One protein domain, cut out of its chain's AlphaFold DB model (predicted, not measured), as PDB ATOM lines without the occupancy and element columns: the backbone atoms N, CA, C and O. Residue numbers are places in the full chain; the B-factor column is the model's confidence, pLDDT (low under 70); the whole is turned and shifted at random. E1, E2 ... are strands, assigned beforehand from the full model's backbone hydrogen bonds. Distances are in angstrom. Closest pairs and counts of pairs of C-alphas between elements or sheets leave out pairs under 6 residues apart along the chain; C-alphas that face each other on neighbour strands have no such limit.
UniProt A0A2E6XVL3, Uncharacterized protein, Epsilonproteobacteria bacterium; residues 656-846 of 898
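Overview. This is residues 656 to 846 of the 898 residues of an uncharacterized protein of Epsilonproteobacteria bacterium (UniProt A0A2E6XVL3). The chain is wound in stacked turns, a solenoid of parallel strands: one wall is the sheet E1 E4 E7 E10 E12 E14 E16, and a branched sheet bends to make two more walls, one with E2, E5, E8 and the first part of E11, the other with E3, E6, E9 and the last part of E11. E13 and E15 bend in the same manner, and the links from the branched sheet to the other sheet make a stacked row of loops around residues 676, 709, 735, 766, 796 and 825. The printed part has 191 residues with sixteen named strands, E1 to E16 in that order, and no named helix; the class is all strand, though under half of the residues, 87, are in named elements. The sheet of seven, in the order E1 E4 E7 E10 E12 E14 E16, is all parallel, and the neighbour pairs of the branched sheet of nine are parallel too. The whole is compact, with a radius of gyration of the C-alphas of 15.3 A and spans of 41 by 40 by 28 A.

Arrangement. Start at E1, residues 656 to 658, an edge strand; beside it find its parallel neighbour E4, residues 683 to 686, with N 657 and O 684 2.9 A apart, within hydrogen-bond range. A tight link leads on to E2, residues 662 to 665, parallel to E5, residues 694 to 697, with N 663 and O 694 at 2.9 A. E2 and E3, residues 667 to 671, meet only through their link; E3 is parallel to E6, residues 701 to 704, with N 670 and O 702 at 2.8 A. Next, E4 is parallel to E7, residues 714 to 716 (N 715 and O 683, 2.9 A); E5 to E8, residues 719 to 722 (N 695 and O 719, 2.8 A); and E6 to E9, residues 727 to 730 (N 703 and O 728, 2.8 A). E7 is parallel to E10, residues 744 to 746, with N 716 and O 745 at 2.9 A. Look then at E11, residues 750 to 761, which bends by 120 degrees at residue 755: E8, beside residues 750 to 753, and E9, beside residues 758 to 761, lie on one side of it, and E13, residues 782 to 791, on the other side. Its pairs include N 720 and O 750 at 2.7 A to E8, N 729 and O 759 at 2.8 A to E9, and N 758 and O 787 at 2.8 A to E13. E12, residues 774 to 776, is parallel to E10 (N 746 and O 775, 2.9 A) and to E14, residues 801 to 807 (N 776 and O 804, 2.8 A). E13 bends by 94 degrees at residue 786 and is parallel to E15, residues 811 to 820, which bends by 109 degrees at residue 814; N 788 and O 816 are 2.8 A apart. E14 is parallel to the edge strand E16, residues 830 to 836, with N 805 and O 833 at 3.0 A. The branched sheet is twisted, and the two sheets form a sandwich, two sheets face to face, 9.3 A centre to centre where they face each other; the closest C-alphas of E9 and E10, those of Phe 729 and Val 744, are 7.5 A apart.

Along the chain. Find C-alpha 656 at (57.577, 42.710, -38.329), where E1 begins. E11, the longest strand by residues, runs 20.0 A from C-alpha 750 at (40.189, 41.020, -39.994) to C-alpha 761. E13 spans 21.6 A, E15 18.8 A and E14 15.6 A. E16 spans 15.9 A and ends at C-alpha 836 at (33.066, 26.388, -37.664).

Size, cuts and confidence. The two C-alphas farthest apart, those of Arg 666 and Gly 827, are 44.8 A apart, and the printed part has no cut. The links E3 to E4, E9 to E10 and E11 to E12 are long. The mean pLDDT of the printed part is 79.2; 49 residues are under 70, among them residues 675 to 682, 825 to 831 and 834 to 846.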
ATOM      1  N   TYR A 656      58.299  42.643 -39.592       83.19
ATOM      2  CA  TYR A 656      57.577  42.710 -38.329       83.19
ATOM      3  C   TYR A 656      56.794  44.015 -38.214       83.19
ATOM      4  O   TYR A 656      57.361  45.103 -38.324       83.19
ATOM      5  N   MET A 657      55.493  43.890 -37.955       81.31
ATOM      6  CA  MET A 657      54.607  44.990 -37.587       81.31
ATOM      7  C   MET A 657      53.991  44.698 -36.223       81.31
ATOM      8  O   MET A 657      53.179  43.779 -36.110       81.31
ATOM      9  N   GLY A 658      54.351  45.483 -35.207       78.00
ATOM     10  CA  GLY A 658      53.879  45.301 -33.833       78.00
ATOM     11  C   GLY A 658      53.327  46.567 -33.180       78.00
ATOM     12  O   GLY A 658      53.759  47.679 -33.466       78.00
ATOM     13  N   GLY A 659      52.411  46.399 -32.225       75.69
ATOM     14  CA  GLY A 659      52.052  47.463 -31.281       75.69
ATOM     15  C   GLY A 659      51.270  48.639 -31.863       75.69
ATOM     16  O   GLY A 659      51.507  49.763 -31.430       75.69
ATOM     17  N   GLY A 660      50.347  48.400 -32.803       78.25
ATOM     18  CA  GLY A 660      49.457  49.437 -33.352       78.25
ATOM     19  C   GLY A 660      49.932  50.079 -34.653       78.25
ATOM     20  O   GLY A 660      49.488  51.169 -35.004       78.25
ATOM     21  N   CYS A 661      50.872  49.441 -35.351       83.69
ATOM     22  CA  CYS A 661      51.398  49.964 -36.604       83.69
ATOM     23  C   CYS A 661      50.370  49.920 -37.741       83.69
ATOM     24  O   CYS A 661      49.527  49.022 -37.793       83.69
ATOM     25  N   SER A 662      50.487  50.846 -38.693       88.00
ATOM     26  CA  SER A 662      49.669  50.852 -39.909       88.00
ATOM     27  C   SER A 662      50.521  50.900 -41.174       88.00
ATOM     28  O   SER A 662      51.544  51.575 -41.208       88.00
ATOM     29  N   VAL A 663      50.115  50.171 -42.212       90.00
ATOM     30  CA  VAL A 663      50.693  50.269 -43.558       90.00
ATOM     31  C   VAL A 663      49.565  50.511 -44.547       90.00
ATOM     32  O   VAL A 663      48.581  49.768 -44.549       90.00
ATOM     33  N   THR A 664      49.720  51.528 -45.392       92.75
ATOM     34  CA  THR A 664      48.821  51.791 -46.518       92.75
ATOM     35  C   THR A 664      49.581  51.920 -47.835       92.75
ATOM     36  O   THR A 664      50.737  52.340 -47.840       92.75
ATOM     37  N   GLY A 665      48.969  51.487 -48.941       94.38
ATOM     38  CA  GLY A 665      49.652  51.316 -50.228       94.38
ATOM     39  C   GLY A 665      48.707  51.046 -51.397       94.38
ATOM     40  O   GLY A 665      47.579  50.599 -51.196       94.38
ATOM     41  N   ARG A 666      49.181  51.227 -52.637       94.25
ATOM     42  CA  ARG A 666      48.424  50.835 -53.840       94.25
ATOM     43  C   ARG A 666      48.419  49.325 -54.044       94.25
ATOM     44  O   ARG A 666      47.391  48.743 -54.369       94.25
ATOM     45  N   SER A 667      49.570  48.682 -53.908       95.12
ATOM     46  CA  SER A 667      49.748  47.225 -53.967       95.12
ATOM     47  C   SER A 667      50.857  46.831 -53.005       95.12
ATOM     48  O   SER A 667      51.756  47.626 -52.751       95.12
ATOM     49  N   PHE A 668      50.806  45.621 -52.465       94.75
ATOM     50  CA  PHE A 668      51.810  45.103 -51.543       94.75
ATOM     51  C   PHE A 668      52.288  43.748 -52.041       94.75
ATOM     52  O   PHE A 668      51.498  42.821 -52.163       94.75
ATOM     53  N   THR A 669      53.577  43.618 -52.332       93.88
ATOM     54  CA  THR A 669      54.195  42.351 -52.726       93.88
ATOM     55  C   THR A 669      55.350  42.031 -51.800       93.88
ATOM     56  O   THR A 669      56.243  42.853 -51.618       93.88
ATOM     57  N   MET A 670      55.377  40.812 -51.279       89.38
ATOM     58  CA  MET A 670      56.522  40.251 -50.579       89.38
ATOM     59  C   MET A 670      56.923  38.911 -51.187       89.38
ATOM     60  O   MET A 670      56.069  38.041 -51.374       89.38
ATOM     61  N   ARG A 671      58.220  38.728 -51.471       88.94
ATOM     62  CA  ARG A 671      58.730  37.497 -52.087       88.94
ATOM     63  C   ARG A 671      60.180  37.147 -51.762       88.94
ATOM     64  O   ARG A 671      60.984  38.036 -51.512       88.94
ATOM     65  N   ASN A 672      60.519  35.860 -51.884       78.75
ATOM     66  CA  ASN A 672      61.889  35.317 -51.847       78.75
ATOM     67  C   ASN A 672      62.622  35.466 -50.498       78.75
ATOM     68  O   ASN A 672      63.782  35.864 -50.473       78.75
ATOM     69  N   TYR A 673      61.969  35.144 -49.378       75.06
ATOM     70  CA  TYR A 673      62.584  35.216 -48.044       75.06
ATOM     71  C   TYR A 673      62.874  33.812 -47.513       75.06
ATOM     72  O   TYR A 673      61.944  33.023 -47.357       75.06
ATOM     73  N   ASP A 674      64.126  33.526 -47.151       75.44
ATOM     74  CA  ASP A 674      64.500  32.333 -46.383       75.44
ATOM     75  C   ASP A 674      64.805  32.736 -44.929       75.44
ATOM     76  O   ASP A 674      65.799  33.396 -44.638       75.44
ATOM     77  N   VAL A 675      63.946  32.351 -43.986       68.88
ATOM     78  CA  VAL A 675      64.002  32.752 -42.570       68.88
ATOM     79  C   VAL A 675      64.572  31.602 -41.744       68.88
ATOM     80  O   VAL A 675      63.893  30.609 -41.476       68.88
ATOM     81  N   THR A 676      65.834  31.728 -41.330       67.12
ATOM     82  CA  THR A 676      66.585  30.681 -40.609       67.12
ATOM     83  C   THR A 676      66.927  31.035 -39.152       67.12
ATOM     84  O   THR A 676      67.571  30.235 -38.475       67.12
ATOM     85  N   ASN A 677      66.486  32.190 -38.631       62.41
ATOM     86  CA  ASN A 677      66.801  32.664 -37.272       62.41
ATOM     87  C   ASN A 677      65.709  32.320 -36.228       62.41
ATOM     88  O   ASN A 677      64.515  32.439 -36.491       62.41
ATOM     89  N   THR A 678      66.139  31.880 -35.037       51.50
ATOM     90  CA  THR A 678      65.475  30.987 -34.058       51.50
ATOM     91  C   THR A 678      64.302  31.547 -33.257       51.50
ATOM     92  O   THR A 678      63.627  30.763 -32.592       51.50
ATOM     93  N   ALA A 679      64.027  32.850 -33.308       58.38
ATOM     94  CA  ALA A 679      63.031  33.474 -32.429       58.38
ATOM     95  C   ALA A 679      61.800  34.052 -33.145       58.38
ATOM     96  O   ALA A 679      60.813  34.356 -32.477       58.38
ATOM     97  N   PHE A 680      61.817  34.188 -34.476       58.88
ATOM     98  CA  PHE A 680      60.824  34.998 -35.185       58.88
ATOM     99  C   PHE A 680      60.245  34.321 -36.438       58.88
ATOM    100  O   PHE A 680      60.832  33.408 -37.016       58.88
ATOM    101  N   GLN A 681      59.043  34.753 -36.825       65.31
ATOM    102  CA  GLN A 681      58.358  34.361 -38.063       65.31
ATOM    103  C   GLN A 681      58.857  35.225 -39.230       65.31
ATOM    104  O   GLN A 681      59.349  36.328 -38.999       65.31
ATOM    105  N   GLY A 682      58.732  34.736 -40.469       63.19
ATOM    106  CA  GLY A 682      59.181  35.480 -41.656       63.19
ATOM    107  C   GLY A 682      58.415  36.781 -41.868       63.19
ATOM    108  O   GLY A 682      59.000  37.861 -41.915       63.19
ATOM    109  N   ILE A 683      57.091  36.658 -41.902       75.31
ATOM    110  CA  ILE A 683      56.149  37.759 -41.729       75.31
ATOM    111  C   ILE A 683      55.430  37.575 -40.409       75.31
ATOM    112  O   ILE A 683      54.869  36.509 -40.143       75.31
ATOM    113  N   ALA A 684      55.393  38.651 -39.641       76.69
ATOM    114  CA  ALA A 684      54.708  38.733 -38.372       76.69
ATOM    115  C   ALA A 684      53.949  40.060 -38.292       76.69
ATOM    116  O   ALA A 684      54.537  41.106 -38.014       76.69
ATOM    117  N   PHE A 685      52.637  40.020 -38.511       79.75
ATOM    118  CA  PHE A 685      51.766  41.126 -38.118       79.75
ATOM    119  C   PHE A 685      51.200  40.792 -36.745       79.75
ATOM    120  O   PHE A 685      50.382  39.888 -36.680       79.75
ATOM    121  N   PHE A 686      51.626  41.453 -35.668       77.38
ATOM    122  CA  PHE A 686      51.127  41.188 -34.317       77.38
ATOM    123  C   PHE A 686      50.488  42.426 -33.688       77.38
ATOM    124  O   PHE A 686      51.019  43.531 -33.815       77.38
ATOM    125  N   PRO A 687      49.393  42.272 -32.932       65.44
ATOM    126  CA  PRO A 687      48.944  43.289 -32.011       65.44
ATOM    127  C   PRO A 687      49.790  43.133 -30.744       65.44
ATOM    128  O   PRO A 687      49.773  42.081 -30.105       65.44
ATOM    129  N   ASP A 688      50.534  44.169 -30.372       68.25
ATOM    130  CA  ASP A 688      51.198  44.203 -29.067       68.25
ATOM    131  C   ASP A 688      50.423  45.148 -28.142       68.25
ATOM    132  O   ASP A 688      49.943  46.200 -28.573       68.25
ATOM    133  N   GLY A 689      50.231  44.745 -26.885       63.62
ATOM    134  CA  GLY A 689      49.593  45.573 -25.855       63.62
ATOM    135  C   GLY A 689      48.129  45.981 -26.092       63.62
ATOM    136  O   GLY A 689      47.675  46.937 -25.472       63.62
ATOM    137  N   GLY A 690      47.379  45.293 -26.962       66.31
ATOM    138  CA  GLY A 690      45.970  45.609 -27.258       66.31
ATOM    139  C   GLY A 690      45.748  46.667 -28.349       66.31
ATOM    140  O   GLY A 690      44.598  46.995 -28.642       66.31
ATOM    141  N   ASN A 691      46.812  47.168 -28.983       75.50
ATOM    142  CA  ASN A 691      46.702  48.063 -30.135       75.50
ATOM    143  C   ASN A 691      46.474  47.271 -31.430       75.50
ATOM    144  O   ASN A 691      47.017  46.180 -31.613       75.50
ATOM    145  N   THR A 692      45.684  47.826 -32.348       77.12
ATOM    146  CA  THR A 692      45.354  47.181 -33.625       77.12
ATOM    147  C   THR A 692      46.416  47.474 -34.681       77.12
ATOM    148  O   THR A 692      46.589  48.606 -35.121       77.12
ATOM    149  N   THR A 693      47.129  46.435 -35.109       85.19
ATOM    150  CA  THR A 693      48.016  46.506 -36.275       85.19
ATOM    151  C   THR A 693      47.176  46.381 -37.550       85.19
ATOM    152  O   THR A 693      46.295  45.520 -37.618       85.19
ATOM    153  N   THR A 694      47.419  47.236 -38.549       88.75
ATOM    154  CA  THR A 694      46.578  47.337 -39.755       88.75
ATOM    155  C   THR A 694      47.409  47.411 -41.041       88.75
ATOM    156  O   THR A 694      48.321  48.220 -41.153       88.75
ATOM    157  N   LEU A 695      47.066  46.612 -42.046       90.69
ATOM    158  CA  LEU A 695      47.558  46.684 -43.421       90.69
ATOM    159  C   LEU A 695      46.353  46.938 -44.338       90.69
ATOM    160  O   LEU A 695      45.505  46.060 -44.474       90.69
ATOM    161  N   ILE A 696      46.255  48.126 -44.941       92.75
ATOM    162  CA  ILE A 696      45.167  48.494 -45.868       92.75
ATOM    163  C   ILE A 696      45.762  48.814 -47.231       92.75
ATOM    164  O   ILE A 696      46.469  49.801 -47.382       92.75
ATOM    165  N   ILE A 697      45.451  48.007 -48.234       94.88
ATOM    166  CA  ILE A 697      45.988  48.144 -49.584       94.88
ATOM    167  C   ILE A 697      44.841  48.366 -50.571       94.88
ATOM    168  O   ILE A 697      43.800  47.715 -50.483       94.88
ATOM    169  N   ASP A 698      45.013  49.283 -51.520       92.81
ATOM    170  CA  ASP A 698      43.954  49.602 -52.481       92.81
ATOM    171  C   ASP A 698      43.695  48.438 -53.446       92.81
ATOM    172  O   ASP A 698      42.540  48.094 -53.701       92.81
ATOM    173  N   LYS A 699      44.756  47.823 -53.982       95.00
ATOM    174  CA  LYS A 699      44.719  46.690 -54.921       95.00
ATOM    175  C   LYS A 699      45.283  45.421 -54.274       95.00
ATOM    176  O   LYS A 699      44.815  45.024 -53.217       95.00
ATOM    177  N   ASP A 700      46.251  44.757 -54.902       95.69
ATOM    178  CA  ASP A 700      46.625  43.390 -54.556       95.69
ATOM    179  C   ASP A 700      47.610  43.320 -53.384       95.69
ATOM    180  O   ASP A 700      48.546  44.117 -53.283       95.69
ATOM    181  N   ILE A 701      47.420  42.313 -52.531       95.44
ATOM    182  CA  ILE A 701      48.365  41.873 -51.504       95.44
ATOM    183  C   ILE A 701      48.892  40.499 -51.921       95.44
ATOM    184  O   ILE A 701      48.143  39.527 -51.943       95.44
ATOM    185  N   ILE A 702      50.179  40.394 -52.243       95.50
ATOM    186  CA  ILE A 702      50.826  39.165 -52.712       95.50
ATOM    187  C   ILE A 702      51.950  38.792 -51.748       95.50
ATOM    188  O   ILE A 702      52.900  39.547 -51.568       95.50
ATOM    189  N   ILE A 703      51.862  37.611 -51.146       93.38
ATOM    190  CA  ILE A 703      52.866  37.060 -50.234       93.38
ATOM    191  C   ILE A 703      53.284  35.687 -50.754       93.38
ATOM    192  O   ILE A 703      52.498  34.731 -50.733       93.38
ATOM    193  N   GLU A 704      54.521  35.582 -51.242       93.75
ATOM    194  CA  GLU A 704      54.954  34.394 -51.966       93.75
ATOM    195  C   GLU A 704      56.382  33.919 -51.720       93.75
ATOM    196  O   GLU A 704      57.277  34.684 -51.386       93.75
ATOM    197  N   ASN A 705      56.621  32.633 -51.982       91.50
ATOM    198  CA  ASN A 705      57.961  32.037 -51.988       91.50
ATOM    199  C   ASN A 705      58.744  32.286 -50.682       91.50
ATOM    200  O   ASN A 705      59.964  32.447 -50.714       91.50
ATOM    201  N   LEU A 706      58.053  32.344 -49.541       88.56
ATOM    202  CA  LEU A 706      58.692  32.494 -48.239       88.56
ATOM    203  C   LEU A 706      58.967  31.122 -47.634       88.56
ATOM    204  O   LEU A 706      58.120  30.227 -47.700       88.56
ATOM    205  N   ARG A 707      60.124  30.945 -47.001       87.50
ATOM    206  CA  ARG A 707      60.468  29.721 -46.277       87.50
ATOM    207  C   ARG A 707      60.903  30.037 -44.860       87.50
ATOM    208  O   ARG A 707      61.588  31.022 -44.621       87.50
ATOM    209  N   SER A 708      60.519  29.199 -43.905       84.50
ATOM    210  CA  SER A 708      60.975  29.322 -42.518       84.50
ATOM    211  C   SER A 708      61.353  27.965 -41.959       84.50
ATOM    212  O   SER A 708      60.566  27.027 -42.049       84.50
ATOM    213  N   SER A 709      62.528  27.857 -41.340       81.50
ATOM    214  CA  SER A 709      62.988  26.606 -40.727       81.50
ATOM    215  C   SER A 709      62.593  26.441 -39.261       81.50
ATOM    216  O   SER A 709      62.968  25.447 -38.646       81.50
ATOM    217  N   LEU A 710      61.898  27.419 -38.674       73.94
ATOM    218  CA  LEU A 710      61.730  27.513 -37.217       73.94
ATOM    219  C   LEU A 710      60.315  27.875 -36.772       73.94
ATOM    220  O   LEU A 710      59.914  27.471 -35.682       73.94
ATOM    221  N   ASN A 711      59.517  28.539 -37.608       79.69
ATOM    222  CA  ASN A 711      58.104  28.781 -37.321       79.69
ATOM    223  C   ASN A 711      57.291  28.918 -38.626       79.69
ATOM    224  O   ASN A 711      57.651  28.353 -39.664       79.69
ATOM    225  N   HIS A 712      56.179  29.645 -38.580       85.44
ATOM    226  CA  HIS A 712      55.422  30.085 -39.744       85.44
ATOM    227  C   HIS A 712      56.259  31.045 -40.607       85.44
ATOM    228  O   HIS A 712      56.762  32.041 -40.080       85.44
ATOM    229  N   PRO A 713      56.394  30.818 -41.927       85.81
ATOM    230  CA  PRO A 713      56.927  31.842 -42.816       85.81
ATOM    231  C   PRO A 713      55.949  33.020 -42.940       85.81
ATOM    232  O   PRO A 713      56.399  34.147 -43.111       85.81
ATOM    233  N   VAL A 714      54.640  32.783 -42.777       89.69
ATOM    234  CA  VAL A 714      53.601  33.821 -42.747       89.69
ATOM    235  C   VAL A 714      52.726  33.663 -41.515       89.69
ATOM    236  O   VAL A 714      52.072  32.629 -41.358       89.69
ATOM    237  N   ALA A 715      52.658  34.704 -40.690       88.12
ATOM    238  CA  ALA A 715      51.704  34.817 -39.602       88.12
ATOM    239  C   ALA A 715      50.981  36.166 -39.641       88.12
ATOM    240  O   ALA A 715      51.593  37.234 -39.540       88.12
ATOM    241  N   VAL A 716      49.659  36.108 -39.764       88.19
ATOM    242  CA  VAL A 716      48.792  37.283 -39.755       88.19
ATOM    243  C   VAL A 716      47.998  37.300 -38.461       88.19
ATOM    244  O   VAL A 716      47.125  36.465 -38.227       88.19
ATOM    245  N   ASN A 717      48.313  38.271 -37.620       86.06
ATOM    246  CA  ASN A 717      47.597  38.590 -36.399       86.06
ATOM    247  C   ASN A 717      47.283  40.109 -36.406       86.06
ATOM    248  O   ASN A 717      47.747  40.893 -35.585       86.06
ATOM    249  N   ALA A 718      46.593  40.561 -37.454       85.88
ATOM    250  CA  ALA A 718      46.308  41.968 -37.721       85.88
ATOM    251  C   ALA A 718      45.075  42.128 -38.615       85.88
ATOM    252  O   ALA A 718      44.589  41.165 -39.211       85.88
ATOM    253  N   THR A 719      44.591  43.361 -38.745       88.69
ATOM    254  CA  THR A 719      43.647  43.721 -39.806       88.69
ATOM    255  C   THR A 719      44.405  43.817 -41.123       88.69
ATOM    256  O   THR A 719      45.253  44.687 -41.276       88.69
ATOM    257  N   VAL A 720      44.107  42.941 -42.075       89.88
ATOM    258  CA  VAL A 720      44.643  42.949 -43.435       89.88
ATOM    259  C   VAL A 720      43.483  43.113 -44.407       89.88
ATOM    260  O   VAL A 720      42.600  42.258 -44.488       89.88
ATOM    261  N   ARG A 721      43.480  44.217 -45.146       92.00
ATOM    262  CA  ARG A 721      42.393  44.595 -46.041       92.00
ATOM    263  C   ARG A 721      42.929  44.975 -47.414       92.00
ATOM    264  O   ARG A 721      43.794  45.838 -47.518       92.00
ATOM    265  N   SER A 722      42.371  44.364 -48.448       91.12
ATOM    266  CA  SER A 722      42.414  44.833 -49.825       91.12
ATOM    267  C   SER A 722      41.053  45.429 -50.196       91.12
ATOM    268  O   SER A 722      40.021  44.763 -50.070       91.12
ATOM    269  N   LEU A 723      41.039  46.692 -50.627       89.00
ATOM    270  CA  LEU A 723      39.801  47.420 -50.935       89.00
ATOM    271  C   LEU A 723      39.211  47.026 -52.300       89.00
ATOM    272  O   LEU A 723      37.993  46.943 -52.472       89.00
ATOM    273  N   SER A 724      40.064  46.774 -53.293       89.88
ATOM    274  CA  SER A 724      39.633  46.488 -54.669       89.88
ATOM    275  C   SER A 724      40.355  45.326 -55.354       89.88
ATOM    276  O   SER A 724      39.962  44.967 -56.464       89.88
ATOM    277  N   GLY A 725      41.376  44.737 -54.719       92.44
ATOM    278  CA  GLY A 725      42.208  43.678 -55.294       92.44
ATOM    279  C   GLY A 725      42.142  42.347 -54.548       92.44
ATOM    280  O   GLY A 725      41.281  42.113 -53.697       92.44
ATOM    281  N   ASP A 726      43.061  41.456 -54.906       95.12
ATOM    282  CA  ASP A 726      43.173  40.113 -54.341       95.12
ATOM    283  C   ASP A 726      44.112  40.085 -53.122       95.12
ATOM    284  O   ASP A 726      45.025  40.899 -52.990       95.12
ATOM    285  N   ILE A 727      43.935  39.096 -52.241       95.69
ATOM    286  CA  ILE A 727      44.939  38.727 -51.233       95.69
ATOM    287  C   ILE A 727      45.408  37.307 -51.540       95.69
ATOM    288  O   ILE A 727      44.644  36.346 -51.454       95.69
ATOM    289  N   ILE A 728      46.680  37.175 -51.903       96.38
ATOM    290  CA  ILE A 728      47.286  35.954 -52.424       96.38
ATOM    291  C   ILE A 728      48.427  35.516 -51.510       96.38
ATOM    292  O   ILE A 728      49.445  36.194 -51.398       96.38
ATOM    293  N   PHE A 729      48.304  34.322 -50.940       95.50
ATOM    294  CA  PHE A 729      49.379  33.612 -50.257       95.50
ATOM    295  C   PHE A 729      49.785  32.396 -51.083       95.50
ATOM    296  O   PHE A 729      48.996  31.448 -51.203       95.50
ATOM    297  N   ARG A 730      51.000  32.384 -51.650       95.69
ATOM    298  CA  ARG A 730      51.436  31.247 -52.474       95.69
ATOM    299  C   ARG A 730      52.857  30.745 -52.275       95.69
ATOM    300  O   ARG A 730      53.781  31.514 -52.072       95.69
ATOM    301  N   ASN A 731      53.053  29.437 -52.422       94.25
ATOM    302  CA  ASN A 731      54.366  28.782 -52.333       94.25
ATOM    303  C   ASN A 731      55.106  29.031 -50.997       94.25
ATOM    304  O   ASN A 731      56.338  28.990 -50.958       94.25
ATOM    305  N   ASN A 732      54.390  29.297 -49.899       92.38
ATOM    306  CA  ASN A 732      55.013  29.532 -48.595       92.38
ATOM    307  C   ASN A 732      55.269  28.204 -47.879       92.38
ATOM    308  O   ASN A 732      54.375  27.366 -47.784       92.38
ATOM    309  N   THR A 733      56.487  27.991 -47.381       90.81
ATOM    310  CA  THR A 733      56.934  26.700 -46.842       90.81
ATOM    311  C   THR A 733      57.471  26.827 -45.420       90.81
ATOM    312  O   THR A 733      58.500  27.454 -45.188       90.81
ATOM    313  N   SER A 734      56.832  26.174 -44.455       88.75
ATOM    314  CA  SER A 734      57.434  25.950 -43.141       88.75
ATOM    315  C   SER A 734      58.151  24.604 -43.109       88.75
ATOM    316  O   SER A 734      57.566  23.575 -43.448       88.75
ATOM    317  N   SER A 735      59.401  24.601 -42.660       86.62
ATOM    318  CA  SER A 735      60.183  23.410 -42.346       86.62
ATOM    319  C   SER A 735      60.579  23.348 -40.869       86.62
ATOM    320  O   SER A 735      61.613  22.769 -40.536       86.62
ATOM    321  N   SER A 736      59.782  23.945 -39.978       77.94
ATOM    322  CA  SER A 736      60.052  23.906 -38.540       77.94
ATOM    323  C   SER A 736      59.757  22.553 -37.909       77.94
ATOM    324  O   SER A 736      58.689  21.979 -38.105       77.94
ATOM    325  N   ALA A 737      60.700  22.074 -37.097       68.06
ATOM    326  CA  ALA A 737      60.499  20.924 -36.219       68.06
ATOM    327  C   ALA A 737      59.794  21.278 -34.893       68.06
ATOM    328  O   ALA A 737      59.395  20.365 -34.164       68.06
ATOM    329  N   GLY A 738      59.652  22.575 -34.583       62.41
ATOM    330  CA  GLY A 738      58.984  23.112 -33.393       62.41
ATOM    331  C   GLY A 738      57.493  23.419 -33.612       62.41
ATOM    332  O   GLY A 738      57.017  23.443 -34.742       62.41
ATOM    333  N   ASN A 739      56.763  23.616 -32.507       62.53
ATOM    334  CA  ASN A 739      55.301  23.778 -32.384       62.53
ATOM    335  C   ASN A 739      54.528  24.292 -33.624       62.53
ATOM    336  O   ASN A 739      54.820  25.357 -34.149       62.53
ATOM    337  N   ALA A 740      53.460  23.567 -33.987       69.88
ATOM    338  CA  ALA A 740      52.333  23.948 -34.858       69.88
ATOM    339  C   ALA A 740      52.663  24.723 -36.152       69.88
ATOM    340  O   ALA A 740      51.838  25.494 -36.628       69.88
ATOM    341  N   ALA A 741      53.830  24.513 -36.755       78.50
ATOM    342  CA  ALA A 741      54.305  25.374 -37.828       78.50
ATOM    343  C   ALA A 741      53.559  25.165 -39.157       78.50
ATOM    344  O   ALA A 741      53.657  24.135 -39.813       78.50
ATOM    345  N   CYS A 742      52.804  26.174 -39.560       86.81
ATOM    346  CA  CYS A 742      51.989  26.184 -40.770       86.81
ATOM    347  C   CYS A 742      52.657  26.958 -41.905       86.81
ATOM    348  O   CYS A 742      53.354  27.933 -41.625       86.81
ATOM    349  N   GLY A 743      52.407  26.569 -43.160       85.94
ATOM    350  CA  GLY A 743      52.877  27.315 -44.338       85.94
ATOM    351  C   GLY A 743      52.304  28.736 -44.389       85.94
ATOM    352  O   GLY A 743      53.010  29.678 -44.721       85.94
ATOM    353  N   VAL A 744      51.050  28.902 -43.968       90.19
ATOM    354  CA  VAL A 744      50.424  30.198 -43.668       90.19
ATOM    355  C   VAL A 744      49.614  30.048 -42.389       90.19
ATOM    356  O   VAL A 744      48.899  29.055 -42.251       90.19
ATOM    357  N   ASN A 745      49.715  31.000 -41.462       90.06
ATOM    358  CA  ASN A 745      48.902  31.018 -40.249       90.06
ATOM    359  C   ASN A 745      48.184  32.357 -40.050       90.06
ATOM    360  O   ASN A 745      48.812  33.410 -40.119       90.06
ATOM    361  N   ILE A 746      46.882  32.320 -39.781       88.56
ATOM    362  CA  ILE A 746      46.040  33.488 -39.522       88.56
ATOM    363  C   ILE A 746      45.392  33.303 -38.137       88.56
ATOM    364  O   ILE A 746      44.632  32.354 -37.956       88.56
ATOM    365  N   PHE A 747      45.695  34.177 -37.167       80.88
ATOM    366  CA  PHE A 747      45.304  34.022 -35.751       80.88
ATOM    367  C   PHE A 747      44.176  34.969 -35.300       80.88
ATOM    368  O   PHE A 747      43.025  34.550 -35.227       80.88
ATOM    369  N   LEU A 748      44.485  36.229 -34.946       70.38
ATOM    370  CA  LEU A 748      43.493  37.254 -34.584       70.38
ATOM    371  C   LEU A 748      43.537  38.375 -35.616       70.38
ATOM    372  O   LEU A 748      44.590  38.933 -35.895       70.38
ATOM    373  N   GLY A 749      42.401  38.739 -36.193       72.81
ATOM    374  CA  GLY A 749      42.402  39.810 -37.179       72.81
ATOM    375  C   GLY A 749      41.143  39.896 -38.008       72.81
ATOM    376  O   GLY A 749      40.192  39.144 -37.815       72.81
ATOM    377  N   ILE A 750      41.173  40.838 -38.935       81.31
ATOM    378  CA  ILE A 750      40.189  41.020 -39.994       81.31
ATOM    379  C   ILE A 750      40.926  40.705 -41.290       81.31
ATOM    380  O   ILE A 750      41.965  41.310 -41.533       81.31
ATOM    381  N   LEU A 751      40.435  39.768 -42.099       86.50
ATOM    382  CA  LEU A 751      41.019  39.471 -43.410       86.50
ATOM    383  C   LEU A 751      39.987  39.741 -44.501       86.50
ATOM    384  O   LEU A 751      39.041  38.973 -44.669       86.50
ATOM    385  N   GLU A 752      40.152  40.839 -45.231       88.56
ATOM    386  CA  GLU A 752      39.121  41.329 -46.147       88.56
ATOM    387  C   GLU A 752      39.685  41.612 -47.535       88.56
ATOM    388  O   GLU A 752      40.535  42.476 -47.690       88.56
ATOM    389  N   ALA A 753      39.184  40.919 -48.553       87.12
ATOM    390  CA  ALA A 753      39.364  41.271 -49.957       87.12
ATOM    391  C   ALA A 753      37.997  41.683 -50.516       87.12
ATOM    392  O   ALA A 753      37.346  40.886 -51.192       87.12
ATOM    393  N   GLU A 754      37.533  42.893 -50.169       82.31
ATOM    394  CA  GLU A 754      36.122  43.318 -50.293       82.31
ATOM    395  C   GLU A 754      35.520  43.012 -51.670       82.31
ATOM    396  O   GLU A 754      34.394  42.537 -51.767       82.31
ATOM    397  N   ASN A 755      36.295  43.234 -52.734       83.12
ATOM    398  CA  ASN A 755      35.865  43.014 -54.117       83.12
ATOM    399  C   ASN A 755      36.668  41.928 -54.856       83.12
ATOM    400  O   ASN A 755      36.387  41.650 -56.028       83.12
ATOM    401  N   GLY A 756      37.642  41.309 -54.185       89.88
ATOM    402  CA  GLY A 756      38.608  40.391 -54.782       89.88
ATOM    403  C   GLY A 756      38.588  38.980 -54.200       89.88
ATOM    404  O   GLY A 756      37.614  38.513 -53.600       89.88
ATOM    405  N   THR A 757      39.674  38.264 -54.446       92.88
ATOM    406  CA  THR A 757      39.857  36.850 -54.133       92.88
ATOM    407  C   THR A 757      40.846  36.675 -52.988       92.88
ATOM    408  O   THR A 757      41.957  37.192 -53.038       92.88
ATOM    409  N   LEU A 758      40.475  35.873 -51.989       93.81
ATOM    410  CA  LEU A 758      41.412  35.296 -51.024       93.81
ATOM    411  C   LEU A 758      41.953  33.988 -51.606       93.81
ATOM    412  O   LEU A 758      41.214  33.010 -51.703       93.81
ATOM    413  N   LEU A 759      43.220  33.954 -52.013       95.00
ATOM    414  CA  LEU A 759      43.860  32.774 -52.600       95.00
ATOM    415  C   LEU A 759      44.958  32.232 -51.686       95.00
ATOM    416  O   LEU A 759      45.936  32.916 -51.404       95.00
ATOM    417  N   PHE A 760      44.857  30.956 -51.329       95.38
ATOM    418  CA  PHE A 760      45.907  30.193 -50.663       95.38
ATOM    419  C   PHE A 760      46.360  29.049 -51.574       95.38
ATOM    420  O   PHE A 760      45.660  28.037 -51.691       95.38
ATOM    421  N   ALA A 761      47.511  29.204 -52.232       95.19
ATOM    422  CA  ALA A 761      48.004  28.255 -53.230       95.19
ATOM    423  C   ALA A 761      49.374  27.649 -52.877       95.19
ATOM    424  O   ALA A 761      50.315  28.379 -52.601       95.19
ATOM    425  N   ASN A 762      49.550  26.330 -52.970       94.06
ATOM    426  CA  ASN A 762      50.860  25.668 -52.816       94.06
ATOM    427  C   ASN A 762      51.581  25.939 -51.480       94.06
ATOM    428  O   ASN A 762      52.812  25.906 -51.424       94.06
ATOM    429  N   ASN A 763      50.857  26.239 -50.401       94.00
ATOM    430  CA  ASN A 763      51.483  26.460 -49.098       94.00
ATOM    431  C   ASN A 763      51.767  25.117 -48.415       94.00
ATOM    432  O   ASN A 763      50.957  24.187 -48.495       94.00
ATOM    433  N   ARG A 764      52.926  24.989 -47.762       91.69
ATOM    434  CA  ARG A 764      53.439  23.705 -47.278       91.69
ATOM    435  C   ARG A 764      53.963  23.760 -45.847       91.69
ATOM    436  O   ARG A 764      54.692  24.673 -45.482       91.69
ATOM    437  N   ALA A 765      53.680  22.713 -45.076       89.50
ATOM    438  CA  ALA A 765      54.405  22.370 -43.852       89.50
ATOM    439  C   ALA A 765      55.161  21.048 -44.077       89.50
ATOM    440  O   ALA A 765      54.536  20.021 -44.338       89.50
ATOM    441  N   THR A 766      56.498  21.059 -44.052       83.50
ATOM    442  CA  THR A 766      57.327  19.918 -44.492       83.50
ATOM    443  C   THR A 766      57.757  18.973 -43.375       83.50
ATOM    444  O   THR A 766      58.236  17.884 -43.686       83.50
ATOM    445  N   VAL A 767      57.634  19.347 -42.098       73.44
ATOM    446  CA  VAL A 767      58.134  18.514 -40.988       73.44
ATOM    447  C   VAL A 767      57.034  17.649 -40.385       73.44
ATOM    448  O   VAL A 767      55.892  18.068 -40.215       73.44
ATOM    449  N   ALA A 768      57.406  16.418 -40.033       59.66
ATOM    450  CA  ALA A 768      56.498  15.364 -39.595       59.66
ATOM    451  C   ALA A 768      55.887  15.570 -38.192       59.66
ATOM    452  O   ALA A 768      54.973  14.833 -37.828       59.66
ATOM    453  N   THR A 769      56.370  16.526 -37.388       65.69
ATOM    454  CA  THR A 769      56.021  16.633 -35.958       65.69
ATOM    455  C   THR A 769      54.837  17.565 -35.668       65.69
ATOM    456  O   THR A 769      54.002  17.207 -34.838       65.69
ATOM    457  N   SER A 770      54.651  18.683 -36.392       65.81
ATOM    458  CA  SER A 770      53.464  19.564 -36.257       65.81
ATOM    459  C   SER A 770      53.353  20.600 -37.384       65.81
ATOM    460  O   SER A 770      54.360  21.226 -37.683       65.81
ATOM    461  N   GLY A 771      52.158  20.826 -37.956       77.50
ATOM    462  CA  GLY A 771      51.944  21.892 -38.947       77.50
ATOM    463  C   GLY A 771      50.867  21.636 -40.002       77.50
ATOM    464  O   GLY A 771      50.793  20.534 -40.543       77.50
ATOM    465  N   ASP A 772      50.063  22.647 -40.323       87.00
ATOM    466  CA  ASP A 772      49.068  22.624 -41.403       87.00
ATOM    467  C   ASP A 772      49.600  23.379 -42.646       87.00
ATOM    468  O   ASP A 772      50.425  24.284 -42.527       87.00
ATOM    469  N   GLY A 773      49.175  23.029 -43.864       86.31
ATOM    470  CA  GLY A 773      49.581  23.793 -45.060       86.31
ATOM    471  C   GLY A 773      49.122  25.255 -44.962       86.31
ATOM    472  O   GLY A 773      49.909  26.184 -45.156       86.31
ATOM    473  N   VAL A 774      47.867  25.436 -44.550       90.94
ATOM    474  CA  VAL A 774      47.249  26.706 -44.149       90.94
ATOM    475  C   VAL A 774      46.494  26.485 -42.840       90.94
ATOM    476  O   VAL A 774      45.732  25.524 -42.735       90.94
ATOM    477  N   CYS A 775      46.672  27.372 -41.866       90.25
ATOM    478  CA  CYS A 775      45.937  27.389 -40.604       90.25
ATOM    479  C   CYS A 775      45.229  28.732 -40.431       90.25
ATOM    480  O   CYS A 775      45.835  29.791 -40.578       90.25
ATOM    481  N   ILE A 776      43.938  28.673 -40.142       88.31
ATOM    482  CA  ILE A 776      43.068  29.807 -39.857       88.31
ATOM    483  C   ILE A 776      42.425  29.487 -38.506       88.31
ATOM    484  O   ILE A 776      41.659  28.528 -38.414       88.31
ATOM    485  N   ASP A 777      42.812  30.210 -37.458       82.38
ATOM    486  CA  ASP A 777      42.447  29.908 -36.070       82.38
ATOM    487  C   ASP A 777      41.195  30.673 -35.601       82.38
ATOM    488  O   ASP A 777      40.766  31.662 -36.204       82.38
ATOM    489  N   ASN A 778      40.610  30.211 -34.494       66.88
ATOM    490  CA  ASN A 778      39.267  30.551 -34.021       66.88
ATOM    491  C   ASN A 778      39.060  31.999 -33.579       66.88
ATOM    492  O   ASN A 778      37.936  32.410 -33.285       66.88
ATOM    493  N   SER A 779      40.139  32.764 -33.544       67.75
ATOM    494  CA  SER A 779      40.204  34.079 -32.939       67.75
ATOM    495  C   SER A 779      40.128  35.238 -33.948       67.75
ATOM    496  O   SER A 779      40.215  36.408 -33.570       67.75
ATOM    497  N   ILE A 780      39.915  34.937 -35.231       65.56
ATOM    498  CA  ILE A 780      39.666  35.932 -36.281       65.56
ATOM    499  C   ILE A 780      38.266  36.540 -36.104       65.56
ATOM    500  O   ILE A 780      37.277  35.857 -35.836       65.56
ATOM    501  N   THR A 781      38.172  37.861 -36.252       71.94
ATOM    502  CA  THR A 781      36.935  38.609 -36.002       71.94
ATOM    503  C   THR A 781      36.041  38.722 -37.234       71.94
ATOM    504  O   THR A 781      34.822  38.786 -37.061       71.94
ATOM    505  N   SER A 782      36.627  38.739 -38.437       79.31
ATOM    506  CA  SER A 782      35.939  38.850 -39.732       79.31
ATOM    507  C   SER A 782      36.801  38.280 -40.864       79.31
ATOM    508  O   SER A 782      38.016  38.493 -40.892       79.31
ATOM    509  N   MET A 783      36.171  37.583 -41.812       81.75
ATOM    510  CA  MET A 783      36.788  37.217 -43.087       81.75
ATOM    511  C   MET A 783      35.791  37.466 -44.219       81.75
ATOM    512  O   MET A 783      34.735  36.828 -44.250       81.75
ATOM    513  N   ILE A 784      36.118  38.398 -45.117       83.12
ATOM    514  CA  ILE A 784      35.227  38.852 -46.198       83.12
ATOM    515  C   ILE A 784      35.957  38.762 -47.526       83.12
ATOM    516  O   ILE A 784      37.058  39.286 -47.666       83.12
ATOM    517  N   SER A 785      35.339  38.137 -48.522       84.88
ATOM    518  CA  SER A 785      35.793  38.265 -49.904       84.88
ATOM    519  C   SER A 785      34.732  37.872 -50.914       84.88
ATOM    520  O   SER A 785      33.734  37.225 -50.588       84.88
ATOM    521  N   ARG A 786      34.974  38.231 -52.177       83.62
ATOM    522  CA  ARG A 786      34.144  37.764 -53.286       83.62
ATOM    523  C   ARG A 786      34.359  36.274 -53.526       83.62
ATOM    524  O   ARG A 786      33.396  35.513 -53.603       83.62
ATOM    525  N   ASN A 787      35.622  35.867 -53.649       83.81
ATOM    526  CA  ASN A 787      36.010  34.467 -53.789       83.81
ATOM    527  C   ASN A 787      37.009  34.077 -52.694       83.81
ATOM    528  O   ASN A 787      37.834  34.889 -52.278       83.81
ATOM    529  N   MET A 788      36.991  32.814 -52.293       89.25
ATOM    530  CA  MET A 788      37.985  32.198 -51.425       89.25
ATOM    531  C   MET A 788      38.430  30.878 -52.046       89.25
ATOM    532  O   MET A 788      37.620  29.984 -52.288       89.25
ATOM    533  N   ILE A 789      39.716  30.755 -52.348       90.94
ATOM    534  CA  ILE A 789      40.278  29.627 -53.084       90.94
ATOM    535  C   ILE A 789      41.436  29.039 -52.289       90.94
ATOM    536  O   ILE A 789      42.423  29.712 -52.008       90.94
ATOM    537  N   PHE A 790      41.352  27.747 -51.997       90.88
ATOM    538  CA  PHE A 790      42.452  26.951 -51.475       90.88
ATOM    539  C   PHE A 790      42.875  25.966 -52.556       90.88
ATOM    540  O   PHE A 790      42.085  25.111 -52.955       90.88
ATOM    541  N   ASN A 791      44.123  26.041 -53.016       91.25
ATOM    542  CA  ASN A 791      44.636  25.185 -54.082       91.25
ATOM    543  C   ASN A 791      45.978  24.546 -53.691       91.25
ATOM    544  O   ASN A 791      46.916  25.255 -53.357       91.25
ATOM    545  N   GLN A 792      46.092  23.219 -53.735       91.12
ATOM    546  CA  GLN A 792      47.374  22.511 -53.577       91.12
ATOM    547  C   GLN A 792      48.131  22.782 -52.253       91.12
ATOM    548  O   GLN A 792      49.359  22.692 -52.209       91.12
ATOM    549  N   ASN A 793      47.444  23.083 -51.141       90.50
ATOM    550  CA  ASN A 793      48.131  23.230 -49.852       90.50
ATOM    551  C   ASN A 793      48.402  21.853 -49.234       90.50
ATOM    552  O   ASN A 793      47.574  20.937 -49.302       90.50
ATOM    553  N   THR A 794      49.595  21.695 -48.666       88.56
ATOM    554  CA  THR A 794      50.137  20.391 -48.278       88.56
ATOM    555  C   THR A 794      50.661  20.395 -46.846       88.56
ATOM    556  O   THR A 794      51.502  21.217 -46.488       88.56
ATOM    557  N   SER A 795      50.254  19.413 -46.044       86.44
ATOM    558  CA  SER A 795      50.945  19.070 -44.796       86.44
ATOM    559  C   SER A 795      51.643  17.721 -44.920       86.44
ATOM    560  O   SER A 795      51.039  16.724 -45.319       86.44
ATOM    561  N   CYS A 796      52.925  17.683 -44.559       81.44
ATOM    562  CA  CYS A 796      53.707  16.453 -44.491       81.44
ATOM    563  C   CYS A 796      53.554  15.709 -43.145       81.44
ATOM    564  O   CYS A 796      54.245  14.719 -42.903       81.44
ATOM    565  N   ASN A 797      52.677  16.172 -42.247       75.88
ATOM    566  CA  ASN A 797      52.456  15.541 -40.950       75.88
ATOM    567  C   ASN A 797      51.220  14.621 -40.980       75.88
ATOM    568  O   ASN A 797      50.130  15.067 -41.353       75.88
ATOM    569  N   PRO A 798      51.350  13.366 -40.508       65.38
ATOM    570  CA  PRO A 798      50.259  12.398 -40.494       65.38
ATOM    571  C   PRO A 798      49.063  12.780 -39.632       65.38
ATOM    572  O   PRO A 798      48.010  12.208 -39.840       65.38
ATOM    573  N   ASN A 799      49.191  13.720 -38.699       72.75
ATOM    574  CA  ASN A 799      48.148  14.151 -37.767       72.75
ATOM    575  C   ASN A 799      47.600  15.556 -38.068       72.75
ATOM    576  O   ASN A 799      46.985  16.168 -37.195       72.75
ATOM    577  N   ARG A 800      47.877  16.114 -39.250       82.25
ATOM    578  CA  ARG A 800      47.559  17.510 -39.592       82.25
ATOM    579  C   ARG A 800      46.887  17.632 -40.955       82.25
ATOM    580  O   ARG A 800      46.520  16.625 -41.566       82.25
ATOM    581  N   HIS A 801      46.656  18.868 -41.387       83.50
ATOM    582  CA  HIS A 801      45.762  19.195 -42.482       83.50
ATOM    583  C   HIS A 801      46.451  19.960 -43.608       83.50
ATOM    584  O   HIS A 801      47.350  20.767 -43.377       83.50
ATOM    585  N   GLY A 802      45.994  19.753 -44.845       82.69
ATOM    586  CA  GLY A 802      46.338  20.660 -45.946       82.69
ATOM    587  C   GLY A 802      45.823  22.072 -45.648       82.69
ATOM    588  O   GLY A 802      46.571  23.043 -45.750       82.69
ATOM    589  N   VAL A 803      44.576  22.161 -45.173       86.62
ATOM    590  CA  VAL A 803      43.941  23.387 -44.665       86.62
ATOM    591  C   VAL A 803      43.194  23.093 -43.361       86.62
ATOM    592  O   VAL A 803      42.347  22.197 -43.319       86.62
ATOM    593  N   PHE A 804      43.475  23.866 -42.316       87.00
ATOM    594  CA  PHE A 804      42.757  23.869 -41.043       87.00
ATOM    595  C   PHE A 804      42.040  25.208 -40.861       87.00
ATOM    596  O   PHE A 804      42.684  26.254 -40.922       87.00
ATOM    597  N   ILE A 805      40.725  25.172 -40.644       84.25
ATOM    598  CA  ILE A 805      39.920  26.357 -40.334       84.25
ATOM    599  C   ILE A 805      39.107  26.083 -39.069       84.25
ATOM    600  O   ILE A 805      38.237  25.210 -39.057       84.25
ATOM    601  N   SER A 806      39.382  26.852 -38.023       79.75
ATOM    602  CA  SER A 806      38.610  26.938 -36.785       79.75
ATOM    603  C   SER A 806      38.191  28.393 -36.605       79.75
ATOM    604  O   SER A 806      38.977  29.283 -36.898       79.75
ATOM    605  N   PHE A 807      36.940  28.667 -36.250       68.00
ATOM    606  CA  PHE A 807      36.340  30.010 -36.345       68.00
ATOM    607  C   PHE A 807      34.988  30.053 -35.622       68.00
ATOM    608  O   PHE A 807      34.048  29.338 -35.970       68.00
ATOM    609  N   GLU A 808      34.861  30.929 -34.627       63.34
ATOM    610  CA  GLU A 808      33.616  31.059 -33.852       63.34
ATOM    611  C   GLU A 808      32.588  32.012 -34.495       63.34
ATOM    612  O   GLU A 808      31.407  31.992 -34.146       63.34
ATOM    613  N   ARG A 809      33.021  32.854 -35.441       64.44
ATOM    614  CA  ARG A 809      32.226  33.902 -36.109       64.44
ATOM    615  C   ARG A 809      31.867  33.579 -37.586       64.44
ATOM    616  O   ARG A 809      32.312  32.582 -38.140       64.44
ATOM    617  N   PRO A 810      31.023  34.368 -38.268       61.03
ATOM    618  CA  PRO A 810      30.677  34.088 -39.664       61.03
ATOM    619  C   PRO A 810      31.819  34.444 -40.628       61.03
ATOM    620  O   PRO A 810      32.345  35.553 -40.582       61.03
ATOM    621  N   ILE A 811      32.141  33.534 -41.547       67.62
ATOM    622  CA  ILE A 811      32.871  33.844 -42.786       67.62
ATOM    623  C   ILE A 811      31.838  34.350 -43.800       67.62
ATOM    624  O   ILE A 811      30.910  33.610 -44.126       67.62
ATOM    625  N   VAL A 812      31.985  35.584 -44.289       70.94
ATOM    626  CA  VAL A 812      31.058  36.200 -45.256       70.94
ATOM    627  C   VAL A 812      31.683  36.109 -46.646       70.94
ATOM    628  O   VAL A 812      32.805  36.562 -46.862       70.94
ATOM    629  N   GLN A 813      30.983  35.467 -47.580       65.94
ATOM    630  CA  GLN A 813      31.457  35.249 -48.948       65.94
ATOM    631  C   GLN A 813      30.331  35.490 -49.941       65.94
ATOM    632  O   GLN A 813      29.246  34.918 -49.789       65.94
ATOM    633  N   ASP A 814      30.621  36.278 -50.975       70.19
ATOM    634  CA  ASP A 814      29.596  36.720 -51.925       70.19
ATOM    635  C   ASP A 814      29.390  35.751 -53.093       70.19
ATOM    636  O   ASP A 814      28.277  35.644 -53.606       70.19
ATOM    637  N   ASN A 815      30.440  35.047 -53.537       76.50
ATOM    638  CA  ASN A 815      30.377  34.232 -54.752       76.50
ATOM    639  C   ASN A 815      30.813  32.774 -54.547       76.50
ATOM    640  O   ASN A 815      29.997  31.868 -54.709       76.50
ATOM    641  N   LEU A 816      32.089  32.520 -54.237       78.69
ATOM    642  CA  LEU A 816      32.652  31.167 -54.339       78.69
ATOM    643  C   LEU A 816      33.654  30.850 -53.230       78.69
ATOM    644  O   LEU A 816      34.655  31.542 -53.100       78.69
ATOM    645  N   VAL A 817      33.463  29.712 -52.555       81.00
ATOM    646  CA  VAL A 817      34.522  29.032 -51.792       81.00
ATOM    647  C   VAL A 817      34.923  27.746 -52.521       81.00
ATOM    648  O   VAL A 817      34.086  26.857 -52.692       81.00
ATOM    649  N   LEU A 818      36.186  27.649 -52.953       81.81
ATOM    650  CA  LEU A 818      36.746  26.524 -53.711       81.81
ATOM    651  C   LEU A 818      37.912  25.867 -52.959       81.81
ATOM    652  O   LEU A 818      38.887  26.528 -52.611       81.81
ATOM    653  N   TYR A 819      37.847  24.545 -52.794       81.69
ATOM    654  CA  TYR A 819      38.954  23.717 -52.305       81.69
ATOM    655  C   TYR A 819      39.399  22.757 -53.400       81.69
ATOM    656  O   TYR A 819      38.590  21.964 -53.882       81.69
ATOM    657  N   GLN A 820      40.680  22.814 -53.746       79.94
ATOM    658  CA  GLN A 820      41.262  22.056 -54.841       79.94
ATOM    659  C   GLN A 820      42.591  21.401 -54.419       79.94
ATOM    660  O   GLN A 820      43.460  22.078 -53.879       79.94
ATOM    661  N   ASN A 821      42.763  20.090 -54.639       80.44
ATOM    662  CA  ASN A 821      44.030  19.352 -54.450       80.44
ATOM    663  C   ASN A 821      44.719  19.475 -53.068       80.44
ATOM    664  O   ASN A 821      45.940  19.579 -52.974       80.44
ATOM    665  N   GLN A 822      43.958  19.461 -51.972       82.25
ATOM    666  CA  GLN A 822      44.522  19.582 -50.620       82.25
ATOM    667  C   GLN A 822      45.085  18.247 -50.119       82.25
ATOM    668  O   GLN A 822      44.361  17.251 -50.081       82.25
ATOM    669  N   THR A 823      46.350  18.227 -49.691       80.50
ATOM    670  CA  THR A 823      47.060  16.983 -49.346       80.50
ATOM    671  C   THR A 823      47.534  16.977 -47.891       80.50
ATOM    672  O   THR A 823      48.119  17.943 -47.409       80.50
ATOM    673  N   ALA A 824      47.326  15.862 -47.188       74.69
ATOM    674  CA  ALA A 824      47.930  15.587 -45.884       74.69
ATOM    675  C   ALA A 824      48.556  14.187 -45.914       74.69
ATOM    676  O   ALA A 824      47.890  13.228 -46.309       74.69
ATOM    677  N   SER A 825      49.829  14.042 -45.543       66.31
ATOM    678  CA  SER A 825      50.513  12.746 -45.620       66.31
ATOM    679  C   SER A 825      50.399  11.957 -44.314       66.31
ATOM    680  O   SER A 825      51.160  12.199 -43.382       66.31
ATOM    681  N   GLY A 826      49.494  10.975 -44.260       59.38
ATOM    682  CA  GLY A 826      49.424   9.963 -43.197       59.38
ATOM    683  C   GLY A 826      48.011   9.489 -42.861       59.38
ATOM    684  O   GLY A 826      47.030  10.068 -43.311       59.38
ATOM    685  N   GLY A 827      47.899   8.405 -42.083       52.78
ATOM    686  CA  GLY A 827      46.630   7.695 -41.852       52.78
ATOM    687  C   GLY A 827      45.549   8.460 -41.071       52.78
ATOM    688  O   GLY A 827      44.399   8.027 -41.077       52.78
ATOM    689  N   THR A 828      45.897   9.571 -40.411       59.16
ATOM    690  CA  THR A 828      44.999  10.396 -39.576       59.16
ATOM    691  C   THR A 828      44.837  11.838 -40.078       59.16
ATOM    692  O   THR A 828      43.990  12.569 -39.559       59.16
ATOM    693  N   GLY A 829      45.602  12.244 -41.094       56.97
ATOM    694  CA  GLY A 829      45.623  13.597 -41.638       56.97
ATOM    695  C   GLY A 829      44.461  13.808 -42.597       56.97
ATOM    696  O   GLY A 829      44.010  12.872 -43.255       56.97
ATOM    697  N   ARG A 830      43.939  15.034 -42.679       66.19
ATOM    698  CA  ARG A 830      42.793  15.342 -43.557       66.19
ATOM    699  C   ARG A 830      43.187  16.414 -44.554       66.19
ATOM    700  O   ARG A 830      43.857  17.366 -44.186       66.19
ATOM    701  N   GLY A 831      42.733  16.308 -45.802       66.62
ATOM    702  CA  GLY A 831      42.967  17.369 -46.789       66.62
ATOM    703  C   GLY A 831      42.453  18.727 -46.289       66.62
ATOM    704  O   GLY A 831      43.186  19.711 -46.317       66.62
ATOM    705  N   VAL A 832      41.233  18.754 -45.740       72.62
ATOM    706  CA  VAL A 832      40.603  19.947 -45.152       72.62
ATOM    707  C   VAL A 832      39.916  19.586 -43.831       72.62
ATOM    708  O   VAL A 832      39.254  18.545 -43.744       72.62
ATOM    709  N   PHE A 833      40.045  20.441 -42.815       73.75
ATOM    710  CA  PHE A 833      39.321  20.347 -41.543       73.75
ATOM    711  C   PHE A 833      38.593  21.653 -41.218       73.75
ATOM    712  O   PHE A 833      39.158  22.733 -41.368       73.75
ATOM    713  N   PHE A 834      37.355  21.517 -40.738       68.88
ATOM    714  CA  PHE A 834      36.473  22.612 -40.351       68.88
ATOM    715  C   PHE A 834      35.973  22.411 -38.919       68.88
ATOM    716  O   PHE A 834      35.439  21.341 -38.610       68.88
ATOM    717  N   ASP A 835      36.081  23.446 -38.092       61.59
ATOM    718  CA  ASP A 835      35.467  23.539 -36.759       61.59
ATOM    719  C   ASP A 835      34.745  24.887 -36.618       61.59
ATOM    720  O   ASP A 835      35.226  25.799 -35.947       61.59
ATOM    721  N   ILE A 836      33.666  25.068 -37.399       55.41
ATOM    722  CA  ILE A 836      33.066  26.388 -37.664       55.41
ATOM    723  C   ILE A 836      31.549  26.385 -37.868       55.41
ATOM    724  O   ILE A 836      30.972  25.417 -38.368       55.41
ATOM    725  N   ASN A 837      30.937  27.537 -37.558       48.78
ATOM    726  CA  ASN A 837      29.570  27.925 -37.925       48.78
ATOM    727  C   ASN A 837      29.592  28.790 -39.202       48.78
ATOM    728  O   ASN A 837      30.228  29.841 -39.233       48.78
ATOM    729  N   PHE A 838      28.879  28.388 -40.257       52.59
ATOM    730  CA  PHE A 838      28.866  29.094 -41.546       52.59
ATOM    731  C   PHE A 838      27.603  29.944 -41.763       52.59
ATOM    732  O   PHE A 838      26.493  29.475 -41.519       52.59
ATOM    733  N   ILE A 839      27.763  31.144 -42.338       48.69
ATOM    734  CA  ILE A 839      26.688  31.928 -42.978       48.69
ATOM    735  C   ILE A 839      27.181  32.289 -44.389       48.69
ATOM    736  O   ILE A 839      27.884  33.276 -44.559       48.69
ATOM    737  N   ILE A 840      26.888  31.456 -45.396       51.41
ATOM    738  CA  ILE A 840      27.487  31.557 -46.747       51.41
ATOM    739  C   ILE A 840      26.407  31.506 -47.841       51.41
ATOM    740  O   ILE A 840      25.423  30.778 -47.708       51.41
ATOM    741  N   ALA A 841      26.626  32.235 -48.946       39.88
ATOM    742  CA  ALA A 841      25.785  32.238 -50.145       39.88
ATOM    743  C   ALA A 841      25.900  30.988 -51.056       39.88
ATOM    744  O   ALA A 841      24.940  30.724 -51.766       39.88
ATOM    745  N   GLY A 842      26.987  30.191 -51.033       46.81
ATOM    746  CA  GLY A 842      27.146  28.919 -51.772       46.81
ATOM    747  C   GLY A 842      28.501  28.200 -51.559       46.81
ATOM    748  O   GLY A 842      29.503  28.838 -51.249       46.81
ATOM    749  N   PHE A 843      28.544  26.865 -51.726       52.38
ATOM    750  CA  PHE A 843      29.760  26.020 -51.671       52.38
ATOM    751  C   PHE A 843      29.982  25.289 -52.998       52.38
ATOM    752  O   PHE A 843      29.043  24.693 -53.526       52.38
ATOM    753  N   LEU A 844      31.229  25.222 -53.480       42.72
ATOM    754  CA  LEU A 844      31.595  24.371 -54.614       42.72
ATOM    755  C   LEU A 844      32.905  23.620 -54.339       42.72
ATOM    756  O   LEU A 844      33.988  24.196 -54.316       42.72
ATOM    757  N   PHE A 845      32.811  22.299 -54.192       48.47
ATOM    758  CA  PHE A 845      33.973  21.410 -54.143       48.47
ATOM    759  C   PHE A 845      34.251  20.867 -55.552       48.47
ATOM    760  O   PHE A 845      33.401  20.185 -56.127       48.47
ATOM    761  N   ARG A 846      35.436  21.147 -56.104       40.09
ATOM    762  CA  ARG A 846      35.952  20.546 -57.345       40.09
ATOM    763  C   ARG A 846      37.335  19.963 -57.039       40.09
ATOM    764  O   ARG A 846      38.284  20.734 -56.980       40.09
TER     765      ARG A 846